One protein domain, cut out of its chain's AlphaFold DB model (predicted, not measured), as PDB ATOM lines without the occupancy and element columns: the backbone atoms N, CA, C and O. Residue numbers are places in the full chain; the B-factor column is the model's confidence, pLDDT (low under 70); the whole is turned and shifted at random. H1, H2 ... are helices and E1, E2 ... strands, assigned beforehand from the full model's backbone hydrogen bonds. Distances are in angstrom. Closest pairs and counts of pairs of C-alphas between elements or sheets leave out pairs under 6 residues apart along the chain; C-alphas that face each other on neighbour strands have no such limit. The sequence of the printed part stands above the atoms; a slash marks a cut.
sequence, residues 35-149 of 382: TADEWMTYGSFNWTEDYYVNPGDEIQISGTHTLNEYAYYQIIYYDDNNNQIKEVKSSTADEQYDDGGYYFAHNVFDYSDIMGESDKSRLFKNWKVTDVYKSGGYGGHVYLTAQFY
ATOM      1  N   THR A  35     361.952 290.324 413.774       34.03
ATOM      2  CA  THR A  35     360.645 289.975 414.329       34.03
ATOM      3  C   THR A  35     359.758 291.215 414.375       34.03
ATOM      4  O   THR A  35     360.139 292.223 414.966       34.03
ATOM      5  N   ALA A  36     358.561 291.144 413.795       35.88
ATOM      6  CA  ALA A  36     357.687 292.303 413.598       35.88
ATOM      7  C   ALA A  36     357.064 292.976 414.834       35.88
ATOM      8  O   ALA A  36     356.203 293.835 414.647       35.88
ATOM      9  N   ASP A  37     357.486 292.684 416.064       34.41
ATOM     10  CA  ASP A  37     357.057 293.508 417.207       34.41
ATOM     11  C   ASP A  37     357.547 294.967 417.068       34.41
ATOM     12  O   ASP A  37     356.865 295.893 417.505       34.41
ATOM     13  N   GLU A  38     358.658 295.206 416.358       34.81
ATOM     14  CA  GLU A  38     359.124 296.557 415.992       34.81
ATOM     15  C   GLU A  38     358.427 297.131 414.735       34.81
ATOM     16  O   GLU A  38     358.532 298.325 414.456       34.81
ATOM     17  N   TRP A  39     357.694 296.310 413.971       37.44
ATOM     18  CA  TRP A  39     357.187 296.629 412.620       37.44
ATOM     19  C   TRP A  39     355.668 296.849 412.547       37.44
ATOM     20  O   TRP A  39     355.115 297.018 411.464       37.44
ATOM     21  N   MET A  40     354.959 296.823 413.678       40.62
ATOM     22  CA  MET A  40     353.493 296.696 413.691       40.62
ATOM     23  C   MET A  40     352.783 297.817 414.459       40.62
ATOM     24  O   MET A  40     351.839 297.573 415.210       40.62
ATOM     25  N   THR A  41     353.179 299.074 414.224       37.16
ATOM     26  CA  THR A  41     352.348 300.240 414.580       37.16
ATOM     27  C   THR A  41     351.707 300.807 413.308       37.16
ATOM     28  O   THR A  41     352.397 301.044 412.328       37.16
ATOM     29  N   TYR A  42     350.381 300.985 413.312       36.53
ATOM     30  CA  TYR A  42     349.550 301.494 412.203       36.53
ATOM     31  C   TYR A  42     350.223 302.622 411.373       36.53
ATOM     32  O   TYR A  42     350.432 303.714 411.900       36.53
ATOM     33  N   GLY A  43     350.488 302.400 410.075       43.00
ATOM     34  CA  GLY A  43     350.990 303.427 409.140       43.00
ATOM     35  C   GLY A  43     351.914 302.890 408.035       43.00
ATOM     36  O   GLY A  43     352.354 301.748 408.108       43.00
ATOM     37  N   SER A  44     352.190 303.711 407.011       43.47
ATOM     38  CA  SER A  44     353.279 303.482 406.043       43.47
ATOM     39  C   SER A  44     354.621 303.807 406.701       43.47
ATOM     40  O   SER A  44     354.751 304.867 407.324       43.47
ATOM     41  N   PHE A  45     355.614 302.932 406.562       51.53
ATOM     42  CA  PHE A  45     356.909 303.101 407.223       51.53
ATOM     43  C   PHE A  45     357.794 304.169 406.566       51.53
ATOM     44  O   PHE A  45     357.749 304.400 405.360       51.53
ATOM     45  N   ASN A  46     358.623 304.809 407.395       46.62
ATOM     46  CA  ASN A  46     359.709 305.684 406.967       46.62
ATOM     47  C   ASN A  46     361.017 304.889 407.082       46.62
ATOM     48  O   ASN A  46     361.533 304.696 408.183       46.62
ATOM     49  N   TRP A  47     361.490 304.356 405.959       54.91
ATOM     50  CA  TRP A  47     362.698 303.539 405.887       54.91
ATOM     51  C   TRP A  47     363.941 304.387 406.190       54.91
ATOM     52  O   TRP A  47     364.124 305.449 405.594       54.91
ATOM     53  N   THR A  48     364.820 303.929 407.083       51.59
ATOM     54  CA  THR A  48     366.187 304.476 407.187       51.59
ATOM     55  C   THR A  48     367.164 303.776 406.242       51.59
ATOM     56  O   THR A  48     368.207 304.346 405.937       51.59
ATOM     57  N   GLU A  49     366.823 302.574 405.761       58.09
ATOM     58  CA  GLU A  49     367.646 301.738 404.876       58.09
ATOM     59  C   GLU A  49     366.776 301.009 403.836       58.09
ATOM     60  O   GLU A  49     365.609 300.711 404.089       58.09
ATOM     61  N   ASP A  50     367.352 300.725 402.666       67.88
ATOM     62  CA  ASP A  50     366.698 299.976 401.589       67.88
ATOM     63  C   ASP A  50     366.816 298.457 401.814       67.88
ATOM     64  O   ASP A  50     367.898 297.946 402.107       67.88
ATOM     65  N   TYR A  51     365.720 297.722 401.594       73.62
ATOM     66  CA  TYR A  51     365.661 296.266 401.764       73.62
ATOM     67  C   TYR A  51     365.454 295.538 400.437       73.62
ATOM     68  O   TYR A  51     364.686 295.982 399.581       73.62
ATOM     69  N   TYR A  52     366.102 294.379 400.290       77.88
ATOM     70  CA  TYR A  52     366.069 293.585 399.063       77.88
ATOM     71  C   TYR A  52     365.904 292.089 399.341       77.88
ATOM     72  O   TYR A  52     366.470 291.565 400.299       77.88
ATOM     73  N   VAL A  53     365.179 291.396 398.462       75.56
ATOM     74  CA  VAL A  53     365.013 289.934 398.459       75.56
ATOM     75  C   VAL A  53     365.337 289.367 397.076       75.56
ATOM     76  O   VAL A  53     365.040 289.982 396.050       75.56
ATOM     77  N   ASN A  54     365.971 288.200 397.034       81.38
ATOM     78  CA  ASN A  54     366.409 287.547 395.801       81.38
ATOM     79  C   ASN A  54     365.436 286.432 395.399       81.38
ATOM     80  O   ASN A  54     364.741 285.885 396.256       81.38
ATOM     81  N   PRO A  55     365.409 286.033 394.117       78.94
ATOM     82  CA  PRO A  55     364.702 284.831 393.690       78.94
ATOM     83  C   PRO A  55     365.114 283.613 394.518       78.94
ATOM     84  O   PRO A  55     366.301 283.362 394.733       78.94
ATOM     85  N   GLY A  56     364.126 282.853 394.985       76.38
ATOM     86  CA  GLY A  56     364.334 281.692 395.848       76.38
ATOM     87  C   GLY A  56     364.556 282.003 397.331       76.38
ATOM     88  O   GLY A  56     364.596 281.056 398.115       76.38
ATOM     89  N   ASP A  57     364.658 283.276 397.738       74.69
ATOM     90  CA  ASP A  57     364.501 283.641 399.150       74.69
ATOM     91  C   ASP A  57     363.055 283.347 399.599       74.69
ATOM     92  O   ASP A  57     362.128 283.335 398.788       74.69
ATOM     93  N   GLU A  58     362.846 283.107 400.893       75.06
ATOM     94  CA  GLU A  58     361.528 282.806 401.458       75.06
ATOM     95  C   GLU A  58     361.037 283.993 402.297       75.06
ATOM     96  O   GLU A  58     361.690 284.438 403.245       75.06
ATOM     97  N   ILE A  59     359.869 284.528 401.952       71.31
ATOM     98  CA  ILE A  59     359.183 285.540 402.753       71.31
ATOM     99  C   ILE A  59     358.213 284.812 403.673       71.31
ATOM    100  O   ILE A  59     357.289 284.168 403.178       71.31
ATOM    101  N   GLN A  60     358.396 284.942 404.991       70.44
ATOM    102  CA  GLN A  60     357.445 284.423 405.973       70.44
ATOM    103  C   GLN A  60     356.676 285.566 406.645       70.44
ATOM    104  O   GLN A  60     357.244 286.552 407.118       70.44
ATOM    105  N   ILE A  61     355.356 285.432 406.695       68.44
ATOM    106  CA  ILE A  61     354.455 286.389 407.337       68.44
ATOM    107  C   ILE A  61     353.649 285.636 408.378       68.44
ATOM    108  O   ILE A  61     352.903 284.728 408.019       68.44
ATOM    109  N   SER A  62     353.797 285.981 409.659       63.12
ATOM    110  CA  SER A  62     353.151 285.239 410.740       63.12
ATOM    111  C   SER A  62     352.272 286.083 411.657       63.12
ATOM    112  O   SER A  62     352.398 287.309 411.739       63.12
ATOM    113  N   GLY A  63     351.343 285.408 412.334       58.22
ATOM    114  CA  GLY A  63     350.408 286.000 413.282       58.22
ATOM    115  C   GLY A  63     350.001 285.035 414.395       58.22
ATOM    116  O   GLY A  63     350.024 283.817 414.215       58.22
ATOM    117  N   THR A  64     349.597 285.580 415.546       51.25
ATOM    118  CA  THR A  64     349.029 284.814 416.667       51.25
ATOM    119  C   THR A  64     347.497 284.885 416.661       51.25
ATOM    120  O   THR A  64     346.877 285.851 416.211       51.25
ATOM    121  N   HIS A  65     346.878 283.796 417.108       52.28
ATOM    122  CA  HIS A  65     345.485 283.443 416.860       52.28
ATOM    123  C   HIS A  65     344.405 284.421 417.348       52.28
ATOM    124  O   HIS A  65     344.405 284.874 418.490       52.28
ATOM    125  N   THR A  66     343.345 284.531 416.537       45.75
ATOM    126  CA  THR A  66     341.991 284.144 417.004       45.75
ATOM    127  C   THR A  66     340.979 283.845 415.893       45.75
ATOM    128  O   THR A  66     339.957 283.245 416.202       45.75
ATOM    129  N   LEU A  67     341.227 284.156 414.614       49.78
ATOM    130  CA  LEU A  67     340.292 283.798 413.533       49.78
ATOM    131  C   LEU A  67     341.028 283.397 412.244       49.78
ATOM    132  O   LEU A  67     341.237 284.214 411.349       49.78
ATOM    133  N   ASN A  68     341.390 282.114 412.146       50.75
ATOM    134  CA  ASN A  68     342.062 281.514 410.982       50.75
ATOM    135  C   ASN A  68     341.257 281.619 409.669       50.75
ATOM    136  O   ASN A  68     341.820 281.410 408.603       50.75
ATOM    137  N   GLU A  69     339.960 281.939 409.723       51.34
ATOM    138  CA  GLU A  69     339.077 281.962 408.545       51.34
ATOM    139  C   GLU A  69     339.051 283.305 407.794       51.34
ATOM    140  O   GLU A  69     338.469 283.384 406.713       51.34
ATOM    141  N   TYR A  70     339.675 284.361 408.334       54.94
ATOM    142  CA  TYR A  70     339.606 285.708 407.742       54.94
ATOM    143  C   TYR A  70     340.964 286.371 407.508       54.94
ATOM    144  O   TYR A  70     341.002 287.492 406.992       54.94
ATOM    145  N   ALA A  71     342.064 285.709 407.876       61.97
ATOM    146  CA  ALA A  71     343.395 286.243 407.639       61.97
ATOM    147  C   ALA A  71     343.810 286.049 406.179       61.97
ATOM    148  O   ALA A  71     343.649 284.963 405.628       61.97
ATOM    149  N   TYR A  72     344.344 287.094 405.547       69.12
ATOM    150  CA  TYR A  72     344.882 286.986 404.194       69.12
ATOM    151  C   TYR A  72     346.225 287.696 404.064       69.12
ATOM    152  O   TYR A  72     346.451 288.754 404.643       69.12
ATOM    153  N   TYR A  73     347.106 287.127 403.256       74.56
ATOM    154  CA  TYR A  73     348.416 287.684 402.965       74.56
ATOM    155  C   TYR A  73     348.575 287.854 401.467       74.56
ATOM    156  O   TYR A  73     348.196 286.972 400.693       74.56
ATOM    157  N   GLN A  74     349.101 289.007 401.067       82.94
ATOM    158  CA  GLN A  74     349.341 289.349 399.677       82.94
ATOM    159  C   GLN A  74     350.791 289.764 399.468       82.94
ATOM    160  O   GLN A  74     351.302 290.641 400.158       82.94
ATOM    161  N   ILE A  75     351.436 289.158 398.480       87.12
ATOM    162  CA  ILE A  75     352.707 289.642 397.947       87.12
ATOM    163  C   ILE A  75     352.428 290.159 396.549       87.12
ATOM    164  O   ILE A  75     351.884 289.441 395.705       87.12
ATOM    165  N   ILE A  76     352.764 291.422 396.331       92.06
ATOM    166  CA  ILE A  76     352.468 292.139 395.106       92.06
ATOM    167  C   ILE A  76     353.794 292.524 394.467       92.06
ATOM    168  O   ILE A  76     354.597 293.249 395.052       92.06
ATOM    169  N   TYR A  77     354.014 292.012 393.264       93.88
ATOM    170  CA  TYR A  77     355.210 292.249 392.476       93.88
ATOM    171  C   TYR A  77     354.936 293.349 391.456       93.88
ATOM    172  O   TYR A  77     353.925 293.305 390.746       93.88
ATOM    173  N   TYR A  78     355.860 294.296 391.361       94.94
ATOM    174  CA  TYR A  78     355.845 295.430 390.453       94.94
ATOM    175  C   TYR A  78     357.075 295.409 389.552       94.94
ATOM    176  O   TYR A  78     358.172 295.087 390.006       94.94
ATOM    177  N   ASP A  79     356.914 295.786 388.288       92.88
ATOM    178  CA  ASP A  79     358.059 296.089 387.429       92.88
ATOM    179  C   ASP A  79     358.728 297.421 387.830       92.88
ATOM    180  O   ASP A  79     358.265 298.149 388.710       92.88
ATOM    181  N   ASP A  80     359.832 297.751 387.168       89.25
ATOM    182  CA  ASP A  80     360.587 298.994 387.355       89.25
ATOM    183  C   ASP A  80     359.831 300.266 386.925       89.25
ATOM    184  O   ASP A  80     360.237 301.372 387.276       89.25
ATOM    185  N   ASN A  81     358.703 300.125 386.223       90.50
ATOM    186  CA  ASN A  81     357.791 301.216 385.875       90.50
ATOM    187  C   ASN A  81     356.615 301.331 386.863       90.50
ATOM    188  O   ASN A  81     355.680 302.098 386.619       90.50
ATOM    189  N   ASN A  82     356.660 300.600 387.983       88.62
ATOM    190  CA  ASN A  82     355.598 300.496 388.985       88.62
ATOM    191  C   ASN A  82     354.274 299.923 388.448       88.62
ATOM    192  O   ASN A  82     353.208 300.184 389.015       88.62
ATOM    193  N   ASN A  83     354.310 299.108 387.395       93.31
ATOM    194  CA  ASN A  83     353.156 298.318 386.984       93.31
ATOM    195  C   ASN A  83     353.087 297.045 387.823       93.31
ATOM    196  O   ASN A  83     354.078 296.331 387.954       93.31
ATOM    197  N   GLN A  84     351.912 296.726 388.361       95.06
ATOM    198  CA  GLN A  84     351.692 295.451 389.035       95.06
ATOM    199  C   GLN A  84     351.757 294.311 388.010       95.06
ATOM    200  O   GLN A  84     350.960 294.267 387.074       95.06
ATOM    201  N   ILE A  85     352.679 293.375 388.214       94.19
ATOM    202  CA  ILE A  85     352.936 292.252 387.300       94.19
ATOM    203  C   ILE A  85     352.524 290.900 387.881       94.19
ATOM    204  O   ILE A  85     352.250 289.963 387.134       94.19
ATOM    205  N   LYS A  86     352.428 290.781 389.212       94.75
ATOM    206  CA  LYS A  86     351.899 289.579 389.863       94.75
ATOM    207  C   LYS A  86     351.322 289.889 391.226       94.75
ATOM    208  O   LYS A  86     351.820 290.743 391.952       94.75
ATOM    209  N   GLU A  87     350.306 289.127 391.591       93.19
ATOM    210  CA  GLU A  87     349.772 289.091 392.941       93.19
ATOM    211  C   GLU A  87     349.689 287.648 393.407       93.19
ATOM    212  O   GLU A  87     349.160 286.779 392.711       93.19
ATOM    213  N   VAL A  88     350.215 287.398 394.597       88.81
ATOM    214  CA  VAL A  88     350.083 286.124 395.288       88.81
ATOM    215  C   VAL A  88     349.244 286.381 396.507       88.81
ATOM    216  O   VAL A  88     349.663 287.131 397.380       88.81
ATOM    217  N   LYS A  89     348.071 285.757 396.564       84.69
ATOM    218  CA  LYS A  89     347.174 285.849 397.705       84.69
ATOM    219  C   LYS A  89     347.058 284.489 398.373       84.69
ATOM    220  O   LYS A  89     346.714 283.518 397.704       84.69
ATOM    221  N   SER A  90     347.260 284.448 399.684       73.38
ATOM    222  CA  SER A  90     346.839 283.326 400.518       73.38
ATOM    223  C   SER A  90     345.820 283.781 401.551       73.38
ATOM    224  O   SER A  90     345.907 284.887 402.074       73.38
ATOM    225  N   SER A  91     344.831 282.935 401.812       65.94
ATOM    226  CA  SER A  91     343.774 283.125 402.815       65.94
ATOM    227  C   SER A  91     343.845 282.095 403.944       65.94
ATOM    228  O   SER A  91     342.952 282.027 404.780       65.94
ATOM    229  N   THR A  92     344.872 281.246 403.932       64.44
ATOM    230  CA  THR A  92     345.111 280.197 404.925       64.44
ATOM    231  C   THR A  92     346.599 280.142 405.214       64.44
ATOM    232  O   THR A  92     347.412 280.304 404.308       64.44
ATOM    233  N   ALA A  93     346.963 279.926 406.470       63.03
ATOM    234  CA  ALA A  93     348.357 279.706 406.823       63.03
ATOM    235  C   ALA A  93     348.890 278.420 406.179       63.03
ATOM    236  O   ALA A  93     348.150 277.440 406.061       63.03
ATOM    237  N   ASP A  94     350.161 278.441 405.791       62.41
ATOM    238  CA  ASP A  94     350.822 277.300 405.159       62.41
ATOM    239  C   ASP A  94     351.333 276.312 406.214       62.41
ATOM    240  O   ASP A  94     351.256 275.101 406.018       62.41
ATOM    241  N   GLU A  95     351.807 276.818 407.358       61.16
ATOM    242  CA  GLU A  95     352.373 276.016 408.446       61.16
ATOM    243  C   GLU A  95     352.084 276.624 409.836       61.16
ATOM    244  O   GLU A  95     351.693 277.789 409.980       61.16
ATOM    245  N   GLN A  96     352.267 275.799 410.872       61.19
ATOM    246  CA  GLN A  96     352.088 276.147 412.281       61.19
ATOM    247  C   GLN A  96     353.450 276.118 412.990       61.19
ATOM    248  O   GLN A  96     354.212 275.168 412.824       61.19
ATOM    249  N   TYR A  97     353.753 277.148 413.778       59.41
ATOM    250  CA  TYR A  97     354.899 277.148 414.685       59.41
ATOM    251  C   TYR A  97     354.617 276.290 415.925       59.41
ATOM    252  O   TYR A  97     353.470 276.134 416.347       59.41
ATOM    253  N   ASP A  98     355.679 275.788 416.560       52.69
ATOM    254  CA  ASP A  98     355.590 274.977 417.785       52.69
ATOM    255  C   ASP A  98     354.925 275.721 418.963       52.69
ATOM    256  O   ASP A  98     354.419 275.093 419.893       52.69
ATOM    257  N   ASP A  99     354.891 277.058 418.925       55.72
ATOM    258  CA  ASP A  99     354.240 277.925 419.917       55.72
ATOM    259  C   ASP A  99     352.734 278.148 419.665       55.72
ATOM    260  O   ASP A  99     352.068 278.854 420.426       55.72
ATOM    261  N   GLY A 100     352.180 277.533 418.614       57.69
ATOM    262  CA  GLY A 100     350.788 277.695 418.200       57.69
ATOM    263  C   GLY A 100     350.529 278.908 417.298       57.69
ATOM    264  O   GLY A 100     349.371 279.162 416.966       57.69
ATOM    265  N   GLY A 101     351.562 279.648 416.887       62.31
ATOM    266  CA  GLY A 101     351.485 280.676 415.850       62.31
ATOM    267  C   GLY A 101     351.323 280.087 414.446       62.31
ATOM    268  O   GLY A 101     351.600 278.913 414.208       62.31
ATOM    269  N   TYR A 102     350.867 280.902 413.498       63.56
ATOM    270  CA  TYR A 102     350.654 280.488 412.107       63.56
ATOM    271  C   TYR A 102     351.399 281.406 411.162       63.56
ATOM    272  O   TYR A 102     351.395 282.622 411.371       63.56
ATOM    273  N   TYR A 103     351.964 280.845 410.093       66.00
ATOM    274  CA  TYR A 103     352.649 281.637 409.082       66.00
ATOM    275  C   TYR A 103     352.283 281.253 407.651       66.00
ATOM    276  O   TYR A 103     351.925 280.119 407.337       66.00
ATOM    277  N   PHE A 104     352.354 282.259 406.790       71.19
ATOM    278  CA  PHE A 104     352.356 282.144 405.342       71.19
ATOM    279  C   PHE A 104     353.800 282.227 404.863       71.19
ATOM    280  O   PHE A 104     354.536 283.105 405.317       71.19
ATOM    281  N   ALA A 105     354.193 281.338 403.960       72.62
ATOM    282  CA  ALA A 105     355.523 281.297 403.387       72.62
ATOM    283  C   ALA A 105     355.457 281.376 401.869       72.62
ATOM    284  O   ALA A 105     354.704 280.673 401.200       72.62
ATOM    285  N   HIS A 106     356.311 282.217 401.304       79.56
ATOM    286  CA  HIS A 106     356.378 282.379 399.869       79.56
ATOM    287  C   HIS A 106     357.811 282.412 399.379       79.56
ATOM    288  O   HIS A 106     358.585 283.291 399.754       79.56
ATOM    289  N   ASN A 107     358.132 281.488 398.477       83.25
ATOM    290  CA  ASN A 107     359.364 281.568 397.709       83.25
ATOM    291  C   ASN A 107     359.249 282.722 396.716       83.25
ATOM    292  O   ASN A 107     358.362 282.725 395.861       83.25
ATOM    293  N   VAL A 108     360.158 283.679 396.838       82.62
ATOM    294  CA  VAL A 108     360.253 284.843 395.967       82.62
ATOM    295  C   VAL A 108     360.501 284.375 394.538       82.62
ATOM    296  O   VAL A 108     361.435 283.614 394.274       82.62
ATOM    297  N   PHE A 109     359.655 284.827 393.613       88.00
ATOM    298  CA  PHE A 109     359.791 284.483 392.200       88.00
ATOM    299  C   PHE A 109     361.013 285.147 391.570       88.00
ATOM    300  O   PHE A 109     361.381 286.266 391.930       88.00
ATOM    301  N   ASP A 110     361.589 284.496 390.565       87.75
ATOM    302  CA  ASP A 110     362.418 285.208 389.602       87.75
ATOM    303  C   ASP A 110     361.545 286.141 388.747       87.75
ATOM    304  O   ASP A 110     360.392 285.823 388.445       87.75
ATOM    305  N   TYR A 111     362.071 287.302 388.345       87.19
ATOM    306  CA  TYR A 111     361.336 288.232 387.479       87.19
ATOM    307  C   TYR A 111     360.901 287.569 386.164       87.19
ATOM    308  O   TYR A 111     359.775 287.760 385.696       87.19
ATOM    309  N   SER A 112     361.764 286.728 385.593       86.12
ATOM    310  CA  SER A 112     361.475 286.020 384.349       86.12
ATOM    311  C   SER A 112     360.422 284.919 384.497       86.12
ATOM    312  O   SER A 112     359.696 284.647 383.541       86.12
ATOM    313  N   ASP A 113     360.257 284.348 385.694       89.00
ATOM    314  CA  ASP A 113     359.176 283.395 385.981       89.00
ATOM    315  C   ASP A 113     357.795 284.072 385.964       89.00
ATOM    316  O   ASP A 113     356.766 283.402 385.841       89.00
ATOM    317  N   ILE A 114     357.754 285.401 386.121       90.06
ATOM    318  CA  ILE A 114     356.529 286.204 386.071       90.06
ATOM    319  C   ILE A 114     356.255 286.686 384.646       90.06
ATOM    320  O   ILE A 114     355.144 286.515 384.148       90.06
ATOM    321  N   MET A 115     357.256 287.288 384.001       88.00
ATOM    322  CA  MET A 115     357.078 287.984 382.721       88.00
ATOM    323  C   MET A 115     357.263 287.085 381.492       88.00
ATOM    324  O   MET A 115     356.791 287.411 380.405       88.00
ATOM    325  N   GLY A 116     357.882 285.915 381.667       79.88
ATOM    326  CA  GLY A 116     358.140 284.949 380.605       79.88
ATOM    327  C   GLY A 116     359.546 285.047 380.004       79.88
ATOM    328  O   GLY A 116     360.367 285.889 380.361       79.88
ATOM    329  N   GLU A 117     359.832 284.139 379.064       68.69
ATOM    330  CA  GLU A 117     361.182 283.892 378.524       68.69
ATOM    331  C   GLU A 117     361.822 285.123 377.853       68.69
ATOM    332  O   GLU A 117     363.042 285.267 377.882       68.69
ATOM    333  N   SER A 118     361.022 286.026 377.271       64.75
ATOM    334  CA  SER A 118     361.505 287.253 376.615       64.75
ATOM    335  C   SER A 118     362.235 288.198 377.569       64.75
ATOM    336  O   SER A 118     363.177 288.880 377.161       64.75
ATOM    337  N   ASP A 119     361.843 288.199 378.842       69.44
ATOM    338  CA  ASP A 119     362.375 289.098 379.863       69.44
ATOM    339  C   ASP A 119     363.561 288.508 380.636       69.44
ATOM    340  O   ASP A 119     364.178 289.221 381.422       69.44
ATOM    341  N   LYS A 120     363.975 287.261 380.352       61.44
ATOM    342  CA  LYS A 120     365.260 286.713 380.842       61.44
ATOM    343  C   LYS A 120     366.475 287.489 380.342       61.44
ATOM    344  O   LYS A 120     367.556 287.374 380.911       61.44
ATOM    345  N   SER A 121     366.304 288.231 379.249       58.66
ATOM    346  CA  SER A 121     367.330 289.122 378.711       58.66
ATOM    347  C   SER A 121     367.588 290.323 379.619       58.66
ATOM    348  O   SER A 121     368.698 290.846 379.630       58.66
ATOM    349  N   ARG A 122     366.593 290.737 380.416       70.38
ATOM    350  CA  ARG A 122     366.750 291.832 381.368       70.38
ATOM    351  C   ARG A 122     367.590 291.339 382.534       70.38
ATOM    352  O   ARG A 122     367.292 290.315 383.145       70.38
ATOM    353  N   LEU A 123     368.636 292.088 382.858       76.31
ATOM    354  CA  LEU A 123     369.606 291.743 383.895       76.31
ATOM    355  C   LEU A 123     369.007 292.025 385.277       76.31
ATOM    356  O   LEU A 123     369.380 292.978 385.957       76.31
ATOM    357  N   PHE A 124     368.024 291.214 385.659       83.25
ATOM    358  CA  PHE A 124     367.337 291.308 386.936       83.25
ATOM    359  C   PHE A 124     368.334 291.146 388.086       83.25
ATOM    360  O   PHE A 124     369.136 290.211 388.114       83.25
ATOM    361  N   LYS A 125     368.302 292.099 389.016       83.50
ATOM    362  CA  LYS A 125     369.210 292.170 390.158       83.50
ATOM    363  C   LYS A 125     368.586 291.502 391.376       83.50
ATOM    364  O   LYS A 125     369.152 290.555 391.909       83.50
ATOM    365  N   ASN A 126     367.449 292.025 391.823       84.06
ATOM    366  CA  ASN A 126     366.680 291.559 392.974       84.06
ATOM    367  C   ASN A 126     365.345 292.316 393.044       84.06
ATOM    368  O   ASN A 126     365.065 293.205 392.237       84.06
ATOM    369  N   TRP A 127     364.511 291.965 394.016       85.62
ATOM    370  CA  TRP A 127     363.325 292.736 394.356       85.62
ATOM    371  C   TRP A 127     363.651 293.691 395.494       85.62
ATOM    372  O   TRP A 127     364.124 293.254 396.542       85.62
ATOM    373  N   LYS A 128     363.353 294.976 395.322       86.31
ATOM    374  CA  LYS A 128     363.329 295.940 396.421       86.31
ATOM    375  C   LYS A 128     362.010 295.798 397.171       86.31
ATOM    376  O   LYS A 128     360.951 295.854 396.549       86.31
ATOM    377  N   VAL A 129     362.064 295.649 398.490       84.00
ATOM    378  CA  VAL A 129     360.874 295.760 399.341       84.00
ATOM    379  C   VAL A 129     360.527 297.241 399.421       84.00
ATOM    380  O   VAL A 129     361.281 298.025 399.993       84.00
ATOM    381  N   THR A 130     359.439 297.640 398.773       83.25
ATOM    382  CA  THR A 130     359.053 299.054 398.662       83.25
ATOM    383  C   THR A 130     358.040 299.467 399.709       83.25
ATOM    384  O   THR A 130     358.065 300.611 400.161       83.25
ATOM    385  N   ASP A 131     357.184 298.540 400.129       76.62
ATOM    386  CA  ASP A 131     356.236 298.776 401.206       76.62
ATOM    387  C   ASP A 131     355.842 297.461 401.888       76.62
ATOM    388  O   ASP A 131     355.823 296.389 401.273       76.62
ATOM    389  N   VAL A 132     355.512 297.549 403.171       73.94
ATOM    390  CA  VAL A 132     354.933 296.457 403.953       73.94
ATOM    391  C   VAL A 132     353.797 297.051 404.764       73.94
ATOM    392  O   VAL A 132     354.002 297.921 405.608       73.94
ATOM    393  N   TYR A 133     352.583 296.582 404.502       67.69
ATOM    394  CA  TYR A 133     351.377 297.185 405.047       67.69
ATOM    395  C   TYR A 133     350.473 296.148 405.703       67.69
ATOM    396  O   TYR A 133     350.165 295.105 405.128       67.69
ATOM    397  N   LYS A 134     349.970 296.476 406.893       64.25
ATOM    398  CA  LYS A 134     348.865 295.756 407.528       64.25
ATOM    399  C   LYS A 134     347.550 296.441 407.170       64.25
ATOM    400  O   LYS A 134     347.340 297.593 407.543       64.25
ATOM    401  N   SER A 135     346.642 295.736 406.499       59.97
ATOM    402  CA  SER A 135     345.314 296.279 406.209       59.97
ATOM    403  C   SER A 135     344.419 296.292 407.445       59.97
ATOM    404  O   SER A 135     344.588 295.501 408.373       59.97
ATOM    405  N   GLY A 136     343.449 297.215 407.477       53.28
ATOM    406  CA  GLY A 136     342.399 297.183 408.492       53.28
ATOM    407  C   GLY A 136     341.682 295.828 408.456       53.28
ATOM    408  O   GLY A 136     341.078 295.485 407.442       53.28
ATOM    409  N   GLY A 137     341.772 295.057 409.545       58.22
ATOM    410  CA  GLY A 137     341.339 293.656 409.609       58.22
ATOM    411  C   GLY A 137     342.504 292.685 409.858       58.22
ATOM    412  O   GLY A 137     343.461 293.026 410.554       58.22
ATOM    413  N   TYR A 138     342.405 291.469 409.308       61.41
ATOM    414  CA  TYR A 138     343.392 290.382 409.440       61.41
ATOM    415  C   TYR A 138     344.282 290.239 408.183       61.41
ATOM    416  O   TYR A 138     344.642 289.130 407.801       61.41
ATOM    417  N   GLY A 139     344.588 291.342 407.488       66.12
ATOM    418  CA  GLY A 139     345.313 291.319 406.212       66.12
ATOM    419  C   GLY A 139     346.735 291.889 406.280       66.12
ATOM    420  O   GLY A 139     346.970 292.882 406.970       66.12
ATOM    421  N   GLY A 140     347.673 291.294 405.539       72.88
ATOM    422  CA  GLY A 140     349.046 291.792 405.373       72.88
ATOM    423  C   GLY A 140     349.476 291.839 403.905       72.88
ATOM    424  O   GLY A 140     349.143 290.945 403.132       72.88
ATOM    425  N   HIS A 141     350.214 292.878 403.523       78.25
ATOM    426  CA  HIS A 141     350.672 293.136 402.162       78.25
ATOM    427  C   HIS A 141     352.182 293.386 402.142       78.25
ATOM    428  O   HIS A 141     352.689 294.149 402.962       78.25
ATOM    429  N   VAL A 142     352.880 292.793 401.178       81.50
ATOM    430  CA  VAL A 142     354.291 293.068 400.876       81.50
ATOM    431  C   VAL A 142     354.392 293.502 399.423       81.50
ATOM    432  O   VAL A 142     353.922 292.795 398.531       81.50
ATOM    433  N   TYR A 143     355.007 294.653 399.195       86.00
ATOM    434  CA  TYR A 143     355.201 295.242 397.879       86.00
ATOM    435  C   TYR A 143     356.662 295.074 397.479       86.00
ATOM    436  O   TYR A 143     357.574 295.478 398.203       86.00
ATOM    437  N   LEU A 144     356.871 294.439 396.332       88.75
ATOM    438  CA  LEU A 144     358.179 294.127 395.777       88.75
ATOM    439  C   LEU A 144     358.308 294.798 394.416       88.75
ATOM    440  O   LEU A 144     357.543 294.480 393.513       88.75
ATOM    441  N   THR A 145     359.284 295.679 394.242       92.69
ATOM    442  CA  THR A 145     359.559 296.330 392.954       92.69
ATOM    443  C   THR A 145     360.840 295.774 392.355       92.69
ATOM    444  O   THR A 145     361.873 295.708 393.026       92.69
ATOM    445  N   ALA A 146     360.784 295.351 391.094       92.38
ATOM    446  CA  ALA A 146     361.922 294.774 390.397       92.38
ATOM    447  C   ALA A 146     363.066 295.787 390.267       92.38
ATOM    448  O   ALA A 146     362.842 296.966 389.995       92.38
ATOM    449  N   GLN A 147     364.300 295.332 390.466       88.06
ATOM    450  CA  GLN A 147     365.511 296.110 390.225       88.06
ATOM    451  C   GLN A 147     366.329 295.425 389.134       88.06
ATOM    452  O   GLN A 147     366.456 294.200 389.124       88.06
ATOM    453  N   PHE A 148     366.916 296.215 388.242       84.38
ATOM    454  CA  PHE A 148     367.735 295.735 387.130       84.38
ATOM    455  C   PHE A 148     369.124 296.364 387.191       84.38
ATOM    456  O   PHE A 148     369.302 297.436 387.768       84.38
ATOM    457  N   TYR A 149     370.113 295.682 386.625       81.50
ATOM    458  CA  TYR A 149     371.409 296.286 386.345       81.50
ATOM    459  C   TYR A 149     371.296 297.247 385.159       81.50
ATOM    460  O   TYR A 149     370.620 296.936 384.176       81.50
TER     461      TYR A 149
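What this domain is: This is residues 35 to 149 of the 382 residues of an uncharacterized protein of Butyrivibrio sp. CAG:318 (UniProt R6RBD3). An elongated, lopsided sandwich: a strongly twisted sheet of five strands, E1, E6, E7, E3 and E4, is partly covered on one face by a small sheet of two antiparallel strands, E2 and E5, with the strands of the one sheet at 14 degrees to those of the other. Two very short helices, H1 and H2, sit at one end of the long axis, with H2 farther out. The printed part has 115 residues, with seven named strands and two named helices in the order E1 E2 E3 E4 E5 H1 H2 E6 E7. The larger sheet is mixed, in the order E1 E6 E7 E3 E4, and the smaller is antiparallel; the class is mostly strand. The whole is compact, with a radius of gyration of the C-alphas of 15.0 A and spans of 46 by 30 by 23 A.

Where its parts are: Residues 35 to 50 hold no named element. E1 is residues 51 to 53, 7.2 A long, from C-alpha 51 at (365.661, 296.266, 401.764). E2 is residues 58 to 63, 16.5 A; E3 residues 72 to 78, 19.5 A; E4 residues 84 to 90, 17.4 A; E5 residues 102 to 107, 16.9 A. H1 is residues 111 to 115, 6.4 A, and H2 residues 117 to 121, 8.1 A. E6, residues 124 to 135, spans 29.7 A, and E7, residues 139 to 148, spans 29.8 A, ending at C-alpha 148 at (367.735, 295.735, 387.130).

How they stand to each other: E6 and E7 form an antiparallel hairpin, with N 130 and O 143 2.9 A apart. E1, an edge strand, is antiparallel to E6, with N 53 and O 127 at 2.9 A. E7 and E3 are parallel at 18 degrees, with N 76 and O 142 at 2.8 A. E3 and E4 form a hairpin, with N 75 and O 88 at 2.9 A; E4 is the other edge strand. In the sandwich, two sheets face to face, E2 and E5 are antiparallel, with N 61 and O 104 at 2.8 A. The closest C-alphas of E3 and E5 are those of Tyr 73 and Phe 104, 7.2 A apart. H1 is on the larger sheet, over none of its strands, at a height of 5.3 A. H2 is not on it; H1 and H2 touch only at the corner, closest at the C-alphas of Ser 112 and Lys 120, 5.2 A. In H1 every O i to N i+4 pair is within hydrogen-bond range; in H2 0 of 1, with 1 of 2 O i to N i+3 pairs.

The domain as a whole: The C-alphas of Thr 66 and Ser 121, the two farthest apart, are 46.2 A apart. The printed part has no cut. The link E4 to E5, 11 residues, is long. Mean pLDDT of the printed part is 70.5; 53 residues are under 70, among them residues 35 to 50 and 91 to 103.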